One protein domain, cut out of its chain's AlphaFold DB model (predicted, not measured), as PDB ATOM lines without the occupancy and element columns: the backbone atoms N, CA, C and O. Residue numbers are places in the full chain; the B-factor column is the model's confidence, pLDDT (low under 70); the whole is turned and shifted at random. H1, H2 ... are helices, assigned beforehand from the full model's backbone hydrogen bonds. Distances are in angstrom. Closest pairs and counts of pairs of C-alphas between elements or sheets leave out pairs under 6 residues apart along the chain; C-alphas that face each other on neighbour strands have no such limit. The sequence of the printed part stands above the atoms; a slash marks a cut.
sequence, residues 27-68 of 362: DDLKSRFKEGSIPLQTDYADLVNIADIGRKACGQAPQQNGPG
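What this domain is: This is residues 27 to 68 of the 362 residues of the protein "Collar domain-containing protein" of Photorhabdus luminescens (UniProt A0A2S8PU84). One long helix, H2, makes most of the length of a rod, with a small helix, H1, near its first end and a looped tail with no named element, residues 58 to 68, at the other. Between the helices, residues 33 to 40 swing out in a loop and come back to begin H2. The printed part has 42 residues with two named helices, H1 then H2 along the chain, and no named strand; its class is all helix. It is only just loose, close to extended, with a radius of gyration of the C-alphas of 13.2 A, and it spans 40 by 18 by 12 A.

How they stand to each other: Begin with H2, residues 41 to 57, and look from its residues 43 to 47 toward H1, residues 27 to 32. With those residues alone H2 only just touches H1, with 3 pairs of C-alphas within 8 A. The closest C-alphas of the two are those of Leu 29 and Asp 43, 7.0 A apart. The helices run opposite ways at a steep tilt of 35.2 degrees, only just past shallow. Their centres are 13.5 A apart, and together they form a helical hairpin. In the backbones of H1 and H2, every O i to N i+4 pair is within hydrogen-bond range.

Where its parts are: Find C-alpha 41 at (153.629, 169.109, 180.248); from there H2 runs 24.3 A to C-alpha 57 at (152.477, 193.001, 176.008). Then go to C-alpha 27 at (167.917, 179.397, 180.081), where H1 begins; it ends at Arg 32, 8.6 A from its first C-alpha.

The domain as a whole: Look to Gly 36 and Gly 68 for the two C-alphas farthest apart, at 41.3 A. The printed part has no cut, and the link from H1 to H2, 8 residues, is short. The mean pLDDT of the printed part is 88.0, and no printed residue of this model is under 70.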
ATOM      1  N   ASP A  27     166.840 180.388 180.108       87.06
ATOM      2  CA  ASP A  27     167.917 179.397 180.081       87.06
ATOM      3  C   ASP A  27     167.507 178.081 180.755       87.06
ATOM      4  O   ASP A  27     167.837 177.009 180.239       87.06
ATOM      5  N   ASP A  28     166.693 178.136 181.818       87.88
ATOM      6  CA  ASP A  28     166.077 176.936 182.397       87.88
ATOM      7  C   ASP A  28     165.217 176.223 181.357       87.88
ATOM      8  O   ASP A  28     165.383 175.021 181.151       87.88
ATOM      9  N   LEU A  29     164.347 176.956 180.652       88.06
ATOM     10  CA  LEU A  29     163.538 176.387 179.576       88.06
ATOM     11  C   LEU A  29     164.427 175.789 178.480       88.06
ATOM     12  O   LEU A  29     164.264 174.619 178.148       88.06
ATOM     13  N   LYS A  30     165.436 176.510 177.976       90.00
ATOM     14  CA  LYS A  30     166.362 175.961 176.965       90.00
ATOM     15  C   LYS A  30     167.052 174.673 177.429       90.00
ATOM     16  O   LYS A  30     167.218 173.758 176.629       90.00
ATOM     17  N   SER A  31     167.418 174.567 178.708       90.56
ATOM     18  CA  SER A  31     168.043 173.357 179.263       90.56
ATOM     19  C   SER A  31     167.091 172.154 179.320       90.56
ATOM     20  O   SER A  31     167.528 171.011 179.157       90.56
ATOM     21  N   ARG A  32     165.791 172.409 179.512       90.44
ATOM     22  CA  ARG A  32     164.729 171.392 179.507       90.44
ATOM     23  C   ARG A  32     164.340 170.980 178.085       90.44
ATOM     24  O   ARG A  32     164.007 169.822 177.867       90.44
ATOM     25  N   PHE A  33     164.486 171.886 177.117       91.25
ATOM     26  CA  PHE A  33     164.209 171.683 175.688       91.25
ATOM     27  C   PHE A  33     165.447 171.318 174.833       91.25
ATOM     28  O   PHE A  33     165.412 171.450 173.611       91.25
ATOM     29  N   LYS A  34     166.546 170.856 175.444       90.50
ATOM     30  CA  LYS A  34     167.768 170.447 174.720       90.50
ATOM     31  C   LYS A  34     167.651 169.065 174.064       90.50
ATOM     32  O   LYS A  34     166.822 168.241 174.449       90.50
ATOM     33  N   GLU A  35     168.544 168.790 173.117       88.62
ATOM     34  CA  GLU A  35     168.666 167.481 172.468       88.62
ATOM     35  C   GLU A  35     168.866 166.353 173.499       88.62
ATOM     36  O   GLU A  35     169.669 166.470 174.427       88.62
ATOM     37  N   GLY A  36     168.096 165.270 173.357       86.12
ATOM     38  CA  GLY A  36     168.102 164.130 174.281       86.12
ATOM     39  C   GLY A  36     167.262 164.303 175.556       86.12
ATOM     40  O   GLY A  36     167.106 163.334 176.298       86.12
ATOM     41  N   SER A  37     166.690 165.486 175.812       87.88
ATOM     42  CA  SER A  37     165.712 165.694 176.891       87.88
ATOM     43  C   SER A  37     164.279 165.397 176.429       87.88
ATOM     44  O   SER A  37     163.944 165.578 175.261       87.88
ATOM     45  N   ILE A  38     163.410 164.988 177.364       89.62
ATOM     46  CA  ILE A  38     161.956 164.868 177.157       89.62
ATOM     47  C   ILE A  38     161.273 165.967 177.992       89.62
ATOM     48  O   ILE A  38     161.166 165.797 179.209       89.62
ATOM     49  N   PRO A  39     160.843 167.093 177.385       90.88
ATOM     50  CA  PRO A  39     160.153 168.158 178.114       90.88
ATOM     51  C   PRO A  39     158.818 167.677 178.703       90.88
ATOM     52  O   PRO A  39     158.093 166.899 178.075       90.88
ATOM     53  N   LEU A  40     158.473 168.152 179.901       91.38
ATOM     54  CA  LEU A  40     157.234 167.803 180.602       91.38
ATOM     55  C   LEU A  40     156.071 168.716 180.193       91.38
ATOM     56  O   LEU A  40     156.268 169.834 179.724       91.38
ATOM     57  N   GLN A  41     154.832 168.285 180.457       89.31
ATOM     58  CA  GLN A  41     153.629 169.109 180.248       89.31
ATOM     59  C   GLN A  41     153.742 170.491 180.916       89.31
ATOM     60  O   GLN A  41     153.301 171.490 180.351       89.31
ATOM     61  N   THR A  42     154.344 170.552 182.104       87.06
ATOM     62  CA  THR A  42     154.594 171.805 182.827       87.06
ATOM     63  C   THR A  42     155.577 172.709 182.088       87.06
ATOM     64  O   THR A  42     155.355 173.912 182.044       87.06
ATOM     65  N   ASP A  43     156.593 172.147 181.425       88.94
ATOM     66  CA  ASP A  43     157.574 172.923 180.654       88.94
ATOM     67  C   ASP A  43     156.933 173.567 179.417       88.94
ATOM     68  O   ASP A  43     157.221 174.717 179.083       88.94
ATOM     69  N   TYR A  44     156.010 172.857 178.761       88.69
ATOM     70  CA  TYR A  44     155.213 173.419 177.669       88.69
ATOM     71  C   TYR A  44     154.231 174.488 178.158       88.69
ATOM     72  O   TYR A  44     154.089 175.520 177.501       88.69
ATOM     73  N   ALA A  45     153.564 174.271 179.295       87.81
ATOM     74  CA  ALA A  45     152.658 175.262 179.874       87.81
ATOM     75  C   ALA A  45     153.405 176.555 180.238       87.81
ATOM     76  O   ALA A  45     152.941 177.645 179.909       87.81
ATOM     77  N   ASP A  46     154.590 176.432 180.833       88.00
ATOM     78  CA  ASP A  46     155.457 177.557 181.173       88.00
ATOM     79  C   ASP A  46     155.911 178.326 179.924       88.00
ATOM     80  O   ASP A  46     155.774 179.551 179.870       88.00
ATOM     81  N   LEU A  47     156.367 177.619 178.882       88.12
ATOM     82  CA  LEU A  47     156.749 178.229 177.606       88.12
ATOM     83  C   LEU A  47     155.576 178.983 176.958       88.12
ATOM     84  O   LEU A  47     155.745 180.111 176.493       88.12
ATOM     85  N   VAL A  48     154.382 178.382 176.944       87.94
ATOM     86  CA  VAL A  48     153.171 178.990 176.370       87.94
ATOM     87  C   VAL A  48     152.730 180.207 177.171       87.94
ATOM     88  O   VAL A  48     152.368 181.214 176.569       87.94
ATOM     89  N   ASN A  49     152.780 180.152 178.500       87.06
ATOM     90  CA  ASN A  49     152.400 181.273 179.355       87.06
ATOM     91  C   ASN A  49     153.350 182.462 179.167       87.06
ATOM     92  O   ASN A  49     152.892 183.591 179.002       87.06
ATOM     93  N   ILE A  50     154.662 182.215 179.116       86.00
ATOM     94  CA  ILE A  50     155.660 183.264 178.862       86.00
ATOM     95  C   ILE A  50     155.476 183.855 177.456       86.00
ATOM     96  O   ILE A  50     155.472 185.078 177.296       86.00
ATOM     97  N   ALA A  51     155.242 183.015 176.442       86.88
ATOM     98  CA  ALA A  51     154.943 183.475 175.088       86.88
ATOM     99  C   ALA A  51     153.616 184.260 175.010       86.88
ATOM    100  O   ALA A  51     153.547 185.265 174.303       86.88
ATOM    101  N   ASP A  52     152.576 183.843 175.744       86.56
ATOM    102  CA  ASP A  52     151.274 184.520 175.848       86.56
ATOM    103  C   ASP A  52     151.406 185.908 176.486       86.56
ATOM    104  O   ASP A  52     150.856 186.877 175.959       86.56
ATOM    105  N   ILE A  53     152.188 186.028 177.561       85.12
ATOM    106  CA  ILE A  53     152.508 187.310 178.201       85.12
ATOM    107  C   ILE A  53     153.249 188.223 177.218       85.12
ATOM    108  O   ILE A  53     152.839 189.369 177.027       85.12
ATOM    109  N   GLY A  54     154.287 187.712 176.546       84.44
ATOM    110  CA  GLY A  54     155.063 188.475 175.565       84.44
ATOM    111  C   GLY A  54     154.202 188.989 174.410       84.44
ATOM    112  O   GLY A  54     154.212 190.185 174.108       84.44
ATOM    113  N   ARG A  55     153.376 188.122 173.807       86.69
ATOM    114  CA  ARG A  55     152.470 188.553 172.732       86.69
ATOM    115  C   ARG A  55     151.407 189.525 173.234       86.69
ATOM    116  O   ARG A  55     151.125 190.479 172.527       86.69
ATOM    117  N   LYS A  56     150.859 189.365 174.444       86.25
ATOM    118  CA  LYS A  56     149.898 190.329 175.017       86.25
ATOM    119  C   LYS A  56     150.519 191.706 175.250       86.25
ATOM    120  O   LYS A  56     149.881 192.712 174.945       86.25
ATOM    121  N   ALA A  57     151.752 191.756 175.755       83.75
ATOM    122  CA  ALA A  57     152.477 193.001 176.008       83.75
ATOM    123  C   ALA A  57     152.757 193.779 174.713       83.75
ATOM    124  O   ALA A  57     152.566 194.994 174.660       83.75
ATOM    125  N   CYS A  58     153.121 193.070 173.642       86.31
ATOM    126  CA  CYS A  58     153.329 193.659 172.319       86.31
ATOM    127  C   CYS A  58     152.038 193.762 171.482       86.31
ATOM    128  O   CYS A  58     152.101 194.122 170.305       86.31
ATOM    129  N   GLY A  59     150.873 193.440 172.059       88.31
ATOM    130  CA  GLY A  59     149.569 193.517 171.394       88.31
ATOM    131  C   GLY A  59     149.367 192.551 170.217       88.31
ATOM    132  O   GLY A  59     148.598 192.836 169.306       88.31
ATOM    133  N   GLN A  60     150.077 191.426 170.225       88.00
ATOM    134  CA  GLN A  60     150.073 190.347 169.230       88.00
ATOM    135  C   GLN A  60     149.248 189.119 169.676       88.00
ATOM    136  O   GLN A  60     149.360 188.042 169.089       88.00
ATOM    137  N   ALA A  61     148.456 189.205 170.753       88.62
ATOM    138  CA  ALA A  61     147.544 188.115 171.113       88.62
ATOM    139  C   ALA A  61     146.406 187.967 170.086       88.62
ATOM    140  O   ALA A  61     146.015 188.964 169.478       88.62
ATOM    141  N   PRO A  62     145.800 186.770 169.927       88.12
ATOM    142  CA  PRO A  62     144.575 186.629 169.152       88.12
ATOM    143  C   PRO A  62     143.540 187.670 169.592       88.12
ATOM    144  O   PRO A  62     143.308 187.834 170.788       88.12
ATOM    145  N   GLN A  63     142.934 188.355 168.619       88.12
ATOM    146  CA  GLN A  63     141.969 189.455 168.798       88.12
ATOM    147  C   GLN A  63     142.551 190.807 169.267       88.12
ATOM    148  O   GLN A  63     141.792 191.769 169.381       88.12
ATOM    149  N   GLN A  64     143.862 190.929 169.496       87.44
ATOM    150  CA  GLN A  64     144.517 192.232 169.650       87.44
ATOM    151  C   GLN A  64     145.013 192.749 168.298       87.44
ATOM    152  O   GLN A  64     145.503 191.989 167.468       87.44
ATOM    153  N   ASN A  65     144.908 194.063 168.099       87.00
ATOM    154  CA  ASN A  65     145.314 194.740 166.867       87.00
ATOM    155  C   ASN A  65     146.530 195.645 167.127       87.00
ATOM    156  O   ASN A  65     146.489 196.844 166.852       87.00
ATOM    157  N   GLY A  66     147.595 195.075 167.696       88.25
ATOM    158  CA  GLY A  66     148.821 195.782 168.060       88.25
ATOM    159  C   GLY A  66     148.813 196.354 169.484       88.25
ATOM    160  O   GLY A  66     147.841 196.180 170.229       88.25
ATOM    161  N   PRO A  67     149.923 196.995 169.903       89.81
ATOM    162  CA  PRO A  67     150.035 197.614 171.222       89.81
ATOM    163  C   PRO A  67     148.940 198.657 171.493       89.81
ATOM    164  O   PRO A  67     148.311 199.184 170.574       89.81
ATOM    165  N   GLY A  68     148.736 199.001 172.769       85.75
ATOM    166  CA  GLY A  68     147.818 200.079 173.160       85.75
ATOM    167  C   GLY A  68     148.182 201.430 172.525       85.75
ATOM    168  O   GLY A  68     149.324 201.653 172.145       85.75
TER     169      GLY A  68